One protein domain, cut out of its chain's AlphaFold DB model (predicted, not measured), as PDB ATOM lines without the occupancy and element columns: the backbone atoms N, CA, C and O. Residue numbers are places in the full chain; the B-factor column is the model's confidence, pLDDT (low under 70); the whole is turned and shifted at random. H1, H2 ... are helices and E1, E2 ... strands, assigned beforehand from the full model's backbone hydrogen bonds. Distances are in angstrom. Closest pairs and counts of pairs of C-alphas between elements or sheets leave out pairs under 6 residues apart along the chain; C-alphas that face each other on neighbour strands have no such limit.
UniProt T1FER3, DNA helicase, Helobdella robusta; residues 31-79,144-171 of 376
ATOM      1  N   VAL A  31     161.048 212.694 192.118       44.91
ATOM      2  CA  VAL A  31     161.813 213.635 191.274       44.91
ATOM      3  C   VAL A  31     161.389 213.616 189.794       44.91
ATOM      4  O   VAL A  31     161.807 214.475 189.019       44.91
ATOM      5  N   ILE A  32     160.535 212.672 189.378       45.25
ATOM      6  CA  ILE A  32     160.178 212.443 187.964       45.25
ATOM      7  C   ILE A  32     158.721 211.977 187.842       45.25
ATOM      8  O   ILE A  32     158.433 210.959 187.232       45.25
ATOM      9  N   SER A  33     157.770 212.668 188.470       44.78
ATOM     10  CA  SER A  33     156.350 212.296 188.315       44.78
ATOM     11  C   SER A  33     155.660 212.979 187.125       44.78
ATOM     12  O   SER A  33     154.460 212.804 186.956       44.78
ATOM     13  N   VAL A  34     156.386 213.770 186.319       47.12
ATOM     14  CA  VAL A  34     155.829 214.500 185.156       47.12
ATOM     15  C   VAL A  34     156.103 213.781 183.828       47.12
ATOM     16  O   VAL A  34     155.343 213.931 182.880       47.12
ATOM     17  N   PHE A  35     157.154 212.963 183.764       51.22
ATOM     18  CA  PHE A  35     157.493 212.148 182.597       51.22
ATOM     19  C   PHE A  35     157.566 210.691 183.041       51.22
ATOM     20  O   PHE A  35     158.206 210.406 184.053       51.22
ATOM     21  N   CYS A  36     156.929 209.771 182.318       52.97
ATOM     22  CA  CYS A  36     157.071 208.356 182.639       52.97
ATOM     23  C   CYS A  36     158.551 207.959 182.481       52.97
ATOM     24  O   CYS A  36     159.204 208.374 181.519       52.97
ATOM     25  N   GLU A  37     159.107 207.167 183.410       49.28
ATOM     26  CA  GLU A  37     160.504 206.693 183.335       49.28
ATOM     27  C   GLU A  37     160.799 205.964 182.005       49.28
ATOM     28  O   GLU A  37     161.951 205.917 181.576       49.28
ATOM     29  N   SER A  38     159.760 205.459 181.328       53.12
ATOM     30  CA  SER A  38     159.803 204.821 180.007       53.12
ATOM     31  C   SER A  38     159.985 205.774 178.818       53.12
ATOM     32  O   SER A  38     160.271 205.310 177.720       53.12
ATOM     33  N   ASP A  39     159.829 207.090 178.993       68.06
ATOM     34  CA  ASP A  39     159.695 208.018 177.855       68.06
ATOM     35  C   ASP A  39     160.993 208.768 177.525       68.06
ATOM     36  O   ASP A  39     161.027 209.643 176.647       68.06
ATOM     37  N   LEU A  40     162.076 208.457 178.238       84.94
ATOM     38  CA  LEU A  40     163.343 209.177 178.167       84.94
ATOM     39  C   LEU A  40     164.415 208.326 177.499       84.94
ATOM     40  O   LEU A  40     165.260 207.711 178.141       84.94
ATOM     41  N   THR A  41     164.395 208.345 176.172       91.50
ATOM     42  CA  THR A  41     165.351 207.642 175.319       91.50
ATOM     43  C   THR A  41     166.464 208.570 174.845       91.50
ATOM     44  O   THR A  41     166.274 209.756 174.570       91.50
ATOM     45  N   CYS A  42     167.678 208.032 174.745       95.12
ATOM     46  CA  CYS A  42     168.799 208.747 174.154       95.12
ATOM     47  C   CYS A  42     168.631 208.842 172.635       95.12
ATOM     48  O   CYS A  42     168.567 207.821 171.960       95.12
ATOM     49  N   THR A  43     168.689 210.052 172.081       96.69
ATOM     50  CA  THR A  43     168.536 210.266 170.629       96.69
ATOM     51  C   THR A  43     169.708 209.738 169.788       96.69
ATOM     52  O   THR A  43     169.551 209.503 168.598       96.69
ATOM     53  N   ALA A  44     170.879 209.510 170.392       97.06
ATOM     54  CA  ALA A  44     172.066 209.011 169.692       97.06
ATOM     55  C   ALA A  44     172.184 207.475 169.672       97.06
ATOM     56  O   ALA A  44     172.667 206.918 168.698       97.06
ATOM     57  N   CYS A  45     171.792 206.785 170.752       95.75
ATOM     58  CA  CYS A  45     171.932 205.321 170.855       95.75
ATOM     59  C   CYS A  45     170.619 204.567 171.054       95.75
ATOM     60  O   CYS A  45     170.646 203.349 171.206       95.75
ATOM     61  N   HIS A  46     169.500 205.289 171.127       92.50
ATOM     62  CA  HIS A  46     168.139 204.756 171.227       92.50
ATOM     63  C   HIS A  46     167.875 203.860 172.444       92.50
ATOM     64  O   HIS A  46     166.880 203.148 172.492       92.50
ATOM     65  N   ARG A  47     168.755 203.914 173.451       92.38
ATOM     66  CA  ARG A  47     168.575 203.237 174.737       92.38
ATOM     67  C   ARG A  47     167.917 204.162 175.747       92.38
ATOM     68  O   ARG A  47     168.194 205.368 175.756       92.38
ATOM     69  N   ASP A  48     167.137 203.565 176.633       90.31
ATOM     70  CA  ASP A  48     166.522 204.248 177.764       90.31
ATOM     71  C   ASP A  48     167.584 204.871 178.674       90.31
ATOM     72  O   ASP A  48     168.671 204.321 178.907       90.31
ATOM     73  N   ILE A  49     167.272 206.057 179.182       87.81
ATOM     74  CA  ILE A  49     168.116 206.792 180.111       87.81
ATOM     75  C   ILE A  49     167.601 206.530 181.517       87.81
ATOM     76  O   ILE A  49     166.509 206.946 181.887       87.81
ATOM     77  N   ASP A  50     168.443 205.900 182.332       79.94
ATOM     78  CA  ASP A  50     168.175 205.743 183.757       79.94
ATOM     79  C   ASP A  50     168.231 207.105 184.451       79.94
ATOM     80  O   ASP A  50     169.292 207.661 184.755       79.94
ATOM     81  N   VAL A  51     167.053 207.659 184.676       69.69
ATOM     82  CA  VAL A  51     166.867 208.983 185.243       69.69
ATOM     83  C   VAL A  51     167.043 209.051 186.756       69.69
ATOM     84  O   VAL A  51     167.232 210.149 187.279       69.69
ATOM     85  N   LYS A  52     167.094 207.903 187.447       65.88
ATOM     86  CA  LYS A  52     167.417 207.829 188.885       65.88
ATOM     87  C   LYS A  52     168.875 208.193 189.147       65.88
ATOM     88  O   LYS A  52     169.234 208.615 190.242       65.88
ATOM     89  N   LYS A  53     169.737 208.045 188.138       66.81
ATOM     90  CA  LYS A  53     171.151 208.405 188.227       66.81
ATOM     91  C   LYS A  53     171.349 209.888 187.925       66.81
ATOM     92  O   LYS A  53     171.172 210.341 186.795       66.81
ATOM     93  N   THR A  54     171.803 210.643 188.919       63.88
ATOM     94  CA  THR A  54     172.243 212.035 188.746       63.88
ATOM     95  C   THR A  54     173.307 212.142 187.647       63.88
ATOM     96  O   THR A  54     174.267 211.369 187.612       63.88
ATOM     97  N   GLY A  55     173.129 213.093 186.726       68.88
ATOM     98  CA  GLY A  55     174.042 213.293 185.593       68.88
ATOM     99  C   GLY A  55     173.988 212.195 184.519       68.88
ATOM    100  O   GLY A  55     174.941 212.034 183.762       68.88
ATOM    101  N   SER A  56     172.916 211.398 184.443       76.81
ATOM    102  CA  SER A  56     172.736 210.397 183.375       76.81
ATOM    103  C   SER A  56     172.345 210.986 182.015       76.81
ATOM    104  O   SER A  56     172.479 210.311 180.990       76.81
ATOM    105  N   LEU A  57     171.898 212.241 182.014       84.88
ATOM    106  CA  LEU A  57     171.261 212.943 180.907       84.88
ATOM    107  C   LEU A  57     172.051 214.204 180.567       84.88
ATOM    108  O   LEU A  57     172.389 214.971 181.468       84.88
ATOM    109  N   HIS A  58     172.308 214.413 179.281       87.62
ATOM    110  CA  HIS A  58     173.060 215.541 178.747       87.62
ATOM    111  C   HIS A  58     172.416 216.056 177.458       87.62
ATOM    112  O   HIS A  58     171.714 215.317 176.766       87.62
ATOM    113  N   GLY A  59     172.695 217.311 177.121       90.94
ATOM    114  CA  GLY A  59     172.425 217.860 175.798       90.94
ATOM    115  C   GLY A  59     173.546 217.496 174.831       90.94
ATOM    116  O   GLY A  59     174.725 217.533 175.189       90.94
ATOM    117  N   HIS A  60     173.183 217.140 173.605       95.25
ATOM    118  CA  HIS A  60     174.149 216.946 172.535       95.25
ATOM    119  C   HIS A  60     174.900 218.265 172.263       95.25
ATOM    120  O   HIS A  60     174.231 219.268 172.014       95.25
ATOM    121  N   PRO A  61     176.249 218.290 172.223       91.75
ATOM    122  CA  PRO A  61     177.018 219.542 172.160       91.75
ATOM    123  C   PRO A  61     176.681 220.459 170.975       91.75
ATOM    124  O   PRO A  61     176.707 221.675 171.116       91.75
ATOM    125  N   VAL A  62     176.358 219.874 169.816       92.12
ATOM    126  CA  VAL A  62     175.995 220.623 168.594       92.12
ATOM    127  C   VAL A  62     174.479 220.773 168.409       92.12
ATOM    128  O   VAL A  62     173.996 221.863 168.132       92.12
ATOM    129  N   LEU A  63     173.719 219.682 168.543       92.00
ATOM    130  CA  LEU A  63     172.295 219.624 168.193       92.00
ATOM    131  C   LEU A  63     171.344 220.006 169.339       92.00
ATOM    132  O   LEU A  63     170.154 220.157 169.103       92.00
ATOM    133  N   ASN A  64     171.845 220.127 170.574       91.75
ATOM    134  CA  ASN A  64     171.066 220.450 171.775       91.75
ATOM    135  C   ASN A  64     169.849 219.528 172.032       91.75
ATOM    136  O   ASN A  64     168.839 219.940 172.599       91.75
ATOM    137  N   VAL A  65     169.955 218.259 171.626       94.00
ATOM    138  CA  VAL A  65     168.949 217.212 171.867       94.00
ATOM    139  C   VAL A  65     169.382 216.257 172.978       94.00
ATOM    140  O   VAL A  65     170.560 216.169 173.329       94.00
ATOM    141  N   LEU A  66     168.426 215.505 173.518       94.06
ATOM    142  CA  LEU A  66     168.626 214.588 174.634       94.06
ATOM    143  C   LEU A  66     169.580 213.422 174.302       94.06
ATOM    144  O   LEU A  66     169.264 212.577 173.461       94.06
ATOM    145  N   ILE A  67     170.701 213.297 175.022       95.50
ATOM    146  CA  ILE A  67     171.603 212.136 174.952       95.50
ATOM    147  C   ILE A  67     171.999 211.596 176.334       95.50
ATOM    148  O   ILE A  67     171.991 212.302 177.342       95.50
ATOM    149  N   CYS A  68     172.357 210.311 176.395       94.25
ATOM    150  CA  CYS A  68     172.842 209.686 177.621       94.25
ATOM    151  C   CYS A  68     174.306 210.055 177.901       94.25
ATOM    152  O   CYS A  68     175.078 210.360 176.990       94.25
ATOM    153  N   ARG A  69     174.730 209.911 179.161       91.31
ATOM    154  CA  ARG A  69     176.118 210.144 179.600       91.31
ATOM    155  C   ARG A  69     177.173 209.397 178.776       91.31
ATOM    156  O   ARG A  69     178.250 209.938 178.550       91.31
ATOM    157  N   LYS A  70     176.895 208.159 178.347       93.06
ATOM    158  CA  LYS A  70     177.840 207.369 177.535       93.06
ATOM    159  C   LYS A  70     178.055 208.010 176.165       93.06
ATOM    160  O   LYS A  70     179.196 208.202 175.773       93.06
ATOM    161  N   CYS A  71     176.969 208.386 175.490       95.31
ATOM    162  CA  CYS A  71     177.028 209.051 174.190       95.31
ATOM    163  C   CYS A  71     177.653 210.437 174.291       95.31
ATOM    164  O   CYS A  71     178.454 210.784 173.440       95.31
ATOM    165  N   PHE A  72     177.353 211.195 175.350       94.12
ATOM    166  CA  PHE A  72     178.000 212.486 175.579       94.12
ATOM    167  C   PHE A  72     179.518 212.325 175.686       94.12
ATOM    168  O   PHE A  72     180.250 212.952 174.934       94.12
ATOM    169  N   LYS A  73     179.987 211.416 176.554       92.69
ATOM    170  CA  LYS A  73     181.422 211.140 176.709       92.69
ATOM    171  C   LYS A  73     182.079 210.655 175.422       92.69
ATOM    172  O   LYS A  73     183.194 211.068 175.146       92.69
ATOM    173  N   TRP A  74     181.412 209.765 174.687       93.12
ATOM    174  CA  TRP A  74     181.904 209.252 173.408       93.12
ATOM    175  C   TRP A  74     182.076 210.387 172.403       93.12
ATOM    176  O   TRP A  74     183.167 210.598 171.887       93.12
ATOM    177  N   TYR A  75     181.028 211.187 172.222       92.12
ATOM    178  CA  TYR A  75     181.022 212.299 171.284       92.12
ATOM    179  C   TYR A  75     182.067 213.373 171.625       92.12
ATOM    180  O   TYR A  75     182.632 213.986 170.731       92.12
ATOM    181  N   THR A  76     182.349 213.609 172.910       89.25
ATOM    182  CA  THR A  76     183.361 214.586 173.347       89.25
ATOM    183  C   THR A  76     184.756 213.985 173.538       89.25
ATOM    184  O   THR A  76     185.617 214.652 174.105       89.25
ATOM    185  N   SER A  77     184.979 212.715 173.184       89.00
ATOM    186  CA  SER A  77     186.271 212.047 173.421       89.00
ATOM    187  C   SER A  77     187.342 212.381 172.381       89.00
ATOM    188  O   SER A  77     188.522 212.163 172.647       89.00
ATOM    189  N   GLY A  78     186.948 212.945 171.241       84.25
ATOM    190  CA  GLY A  78     187.840 213.359 170.167       84.25
ATOM    191  C   GLY A  78     187.068 214.005 169.020       84.25
ATOM    192  O   GLY A  78     185.836 214.055 169.040       84.25
ATOM    193  N   ASP A  79     187.804 214.507 168.033       88.25
ATOM    194  CA  ASP A  79     187.222 215.079 166.824       88.25
ATOM    195  C   ASP A  79     186.752 213.987 165.857       88.25
ATOM    196  O   ASP A  79     187.326 212.900 165.791       88.25
ATOM    197  N   THR A 144     163.115 220.807 166.495       92.81
ATOM    198  CA  THR A 144     162.415 221.659 167.471       92.81
ATOM    199  C   THR A 144     161.722 220.843 168.564       92.81
ATOM    200  O   THR A 144     161.881 221.138 169.747       92.81
ATOM    201  N   SER A 145     161.017 219.768 168.202       90.94
ATOM    202  CA  SER A 145     160.326 218.895 169.164       90.94
ATOM    203  C   SER A 145     161.294 218.216 170.140       90.94
ATOM    204  O   SER A 145     161.056 218.196 171.347       90.94
ATOM    205  N   LEU A 146     162.421 217.708 169.638       92.88
ATOM    206  CA  LEU A 146     163.444 217.029 170.436       92.88
ATOM    207  C   LEU A 146     164.186 217.996 171.363       92.88
ATOM    208  O   LEU A 146     164.488 217.655 172.508       92.88
ATOM    209  N   THR A 147     164.453 219.205 170.872       90.50
ATOM    210  CA  THR A 147     165.108 220.268 171.641       90.50
ATOM    211  C   THR A 147     164.189 220.759 172.754       90.50
ATOM    212  O   THR A 147     164.614 220.842 173.904       90.50
ATOM    213  N   ASN A 148     162.908 220.996 172.453       87.06
ATOM    214  CA  ASN A 148     161.912 221.388 173.450       87.06
ATOM    215  C   ASN A 148     161.769 220.323 174.538       87.06
ATOM    216  O   ASN A 148     161.862 220.652 175.718       87.06
ATOM    217  N   LYS A 149     161.676 219.043 174.152       85.44
ATOM    218  CA  LYS A 149     161.633 217.927 175.106       85.44
ATOM    219  C   LYS A 149     162.851 217.920 176.033       85.44
ATOM    220  O   LYS A 149     162.704 217.786 177.244       85.44
ATOM    221  N   TYR A 150     164.061 218.092 175.494       87.06
ATOM    222  CA  TYR A 150     165.273 218.197 176.312       87.06
ATOM    223  C   TYR A 150     165.206 219.378 177.296       87.06
ATOM    224  O   TYR A 150     165.477 219.204 178.487       87.06
ATOM    225  N   MET A 151     164.793 220.556 176.825       82.62
ATOM    226  CA  MET A 151     164.685 221.760 177.654       82.62
ATOM    227  C   MET A 151     163.638 221.620 178.762       82.62
ATOM    228  O   MET A 151     163.885 222.034 179.893       82.62
ATOM    229  N   GLU A 152     162.490 221.008 178.478       82.88
ATOM    230  CA  GLU A 152     161.451 220.727 179.473       82.88
ATOM    231  C   GLU A 152     161.979 219.847 180.610       82.88
ATOM    232  O   GLU A 152     161.767 220.165 181.781       82.88
ATOM    233  N   ILE A 153     162.742 218.800 180.284       80.00
ATOM    234  CA  ILE A 153     163.345 217.904 181.279       80.00
ATOM    235  C   ILE A 153     164.366 218.647 182.147       80.00
ATOM    236  O   ILE A 153     164.376 218.493 183.372       80.00
ATOM    237  N   VAL A 154     165.233 219.457 181.534       77.00
ATOM    238  CA  VAL A 154     166.240 220.243 182.268       77.00
ATOM    239  C   VAL A 154     165.567 221.265 183.185       77.00
ATOM    240  O   VAL A 154     165.932 221.374 184.354       77.00
ATOM    241  N   ASN A 155     164.534 221.952 182.696       75.56
ATOM    242  CA  ASN A 155     163.777 222.926 183.481       75.56
ATOM    243  C   ASN A 155     163.012 222.268 184.635       75.56
ATOM    244  O   ASN A 155     162.977 222.822 185.731       75.56
ATOM    245  N   ALA A 156     162.425 221.088 184.417       71.56
ATOM    246  CA  ALA A 156     161.766 220.325 185.473       71.56
ATOM    247  C   ALA A 156     162.757 219.921 186.576       71.56
ATOM    248  O   ALA A 156     162.460 220.069 187.760       71.56
ATOM    249  N   ARG A 157     163.975 219.496 186.203       68.69
ATOM    250  CA  ARG A 157     165.047 219.203 187.170       68.69
ATOM    251  C   ARG A 157     165.471 220.436 187.963       68.69
ATOM    252  O   ARG A 157     165.660 220.327 189.171       68.69
ATOM    253  N   GLN A 158     165.600 221.588 187.308       66.69
ATOM    254  CA  GLN A 158     166.005 222.825 187.976       66.69
ATOM    255  C   GLN A 158     164.929 223.331 188.946       66.69
ATOM    256  O   GLN A 158     165.238 223.604 190.099       66.69
ATOM    257  N   LYS A 159     163.659 223.374 188.526       59.88
ATOM    258  CA  LYS A 159     162.548 223.793 189.397       59.88
ATOM    259  C   LYS A 159     162.410 222.902 190.630       59.88
ATOM    260  O   LYS A 159     162.140 223.404 191.713       59.88
ATOM    261  N   ASN A 160     162.623 221.595 190.481       58.41
ATOM    262  CA  ASN A 160     162.558 220.667 191.607       58.41
ATOM    263  C   ASN A 160     163.753 220.814 192.556       58.41
ATOM    264  O   ASN A 160     163.570 220.678 193.761       58.41
ATOM    265  N   TYR A 161     164.947 221.139 192.047       54.62
ATOM    266  CA  TYR A 161     166.062 221.548 192.904       54.62
ATOM    267  C   TYR A 161     165.683 222.787 193.728       54.62
ATOM    268  O   TYR A 161     165.895 222.806 194.936       54.62
ATOM    269  N   ASP A 162     165.037 223.773 193.104       44.91
ATOM    270  CA  ASP A 162     164.611 224.996 193.788       44.91
ATOM    271  C   ASP A 162     163.497 224.744 194.830       44.91
ATOM    272  O   ASP A 162     163.437 225.462 195.824       44.91
ATOM    273  N   ILE A 163     162.623 223.743 194.635       54.34
ATOM    274  CA  ILE A 163     161.568 223.356 195.598       54.34
ATOM    275  C   ILE A 163     162.152 222.590 196.787       54.34
ATOM    276  O   ILE A 163     161.883 222.962 197.919       54.34
ATOM    277  N   VAL A 164     162.995 221.574 196.556       49.69
ATOM    278  CA  VAL A 164     163.618 220.801 197.651       49.69
ATOM    279  C   VAL A 164     164.457 221.712 198.547       49.69
ATOM    280  O   VAL A 164     164.394 221.608 199.766       49.69
ATOM    281  N   VAL A 165     165.183 222.662 197.950       45.62
ATOM    282  CA  VAL A 165     165.931 223.673 198.709       45.62
ATOM    283  C   VAL A 165     164.994 224.570 199.522       45.62
ATOM    284  O   VAL A 165     165.344 224.927 200.640       45.62
ATOM    285  N   LYS A 166     163.807 224.926 199.013       42.69
ATOM    286  CA  LYS A 166     162.824 225.718 199.770       42.69
ATOM    287  C   LYS A 166     162.201 224.933 200.921       42.69
ATOM    288  O   LYS A 166     162.150 225.474 202.017       42.69
ATOM    289  N   ASP A 167     161.821 223.676 200.709       44.72
ATOM    290  CA  ASP A 167     161.244 222.822 201.758       44.72
ATOM    291  C   ASP A 167     162.258 222.541 202.886       44.72
ATOM    292  O   ASP A 167     161.904 222.554 204.067       44.72
ATOM    293  N   ASP A 168     163.536 222.330 202.546       38.06
ATOM    294  CA  ASP A 168     164.605 222.155 203.537       38.06
ATOM    295  C   ASP A 168     164.892 223.451 204.313       38.06
ATOM    296  O   ASP A 168     165.172 223.387 205.510       38.06
ATOM    297  N   VAL A 169     164.779 224.612 203.657       41.25
ATOM    298  CA  VAL A 169     164.935 225.934 204.284       41.25
ATOM    299  C   VAL A 169     163.745 226.261 205.192       41.25
ATOM    300  O   VAL A 169     163.946 226.692 206.326       41.25
ATOM    301  N   GLU A 170     162.511 226.005 204.759       45.09
ATOM    302  CA  GLU A 170     161.301 226.238 205.559       45.09
ATOM    303  C   GLU A 170     161.254 225.332 206.798       45.09
ATOM    304  O   GLU A 170     160.946 225.810 207.886       45.09
ATOM    305  N   ARG A 171     161.682 224.066 206.690       44.41
ATOM    306  CA  ARG A 171     161.786 223.146 207.840       44.41
ATOM    307  C   ARG A 171     162.883 223.528 208.841       44.41
ATOM    308  O   ARG A 171     162.848 223.070 209.981       44.41
TER     309      ARG A 171
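This is residues 31 to 79 and 144 to 171 of the 376 residues of the protein "DNA helicase" of Helobdella robusta (UniProt T1FER3). A small strand hairpin, E1 and E2, sits between a short helix, H1, on one side and the early part of a much longer helix, H2, on the other, with H2 packing on the hairpin through residues 146 to 154. H2 makes most of the length and its last residues, 165 to 171, stick out, while the long unnamed stretch of residues 31 to 56 winds past the hairpin. The printed part has 77 residues, with two named strands and then two named helices in the order E1, E2, H1, H2; the sheet, E1 - E2, is antiparallel and the class is mostly helix. The whole is only just loose, close to compact, with a radius of gyration of the C-alphas of 13.9 A, and only just elongated, spanning 48 by 24 by 22 A.

E1, residues 57 to 59, and E2, residues 66 to 68, form an antiparallel hairpin, their directions 132 degrees apart. N 58 and O 67 are within hydrogen-bond range at 2.9 A, as are N 67 and O 58 at 2.9 A. A tight link joins E2 to H1, residues 69 to 75. The closest C-alphas of E1 and H1 are those of Leu 57 and Arg 69, 5.8 A apart. For E2 and H2, residues 144 to 171, the closest C-alphas are those of Leu 66 and Tyr 150, at 5.2 A. H1 and H2 are apart. In both helices every O i to N i+4 pair is within hydrogen-bond range.

E1 begins at C-alpha 57, (171.261, 212.943, 180.907), and measures 7.2 A; E2 measures 7.1 A and H1 9.9 A. H2 runs 40.4 A from C-alpha 144, (162.415, 221.659, 167.471), to C-alpha 171, (161.786, 223.146, 207.840).

The two C-alphas farthest apart, those of Asp 79 and Arg 171, are separated by 48.9 A. Residues 80 to 143 are not printed, and C-alphas 79 and 144 are 25.7 A apart across this cut. Of the links that are printed whole, none is long. The mean pLDDT of the printed part is 75.8; residues 31 to 39, 51 to 55 and 157 to 171 are under 70.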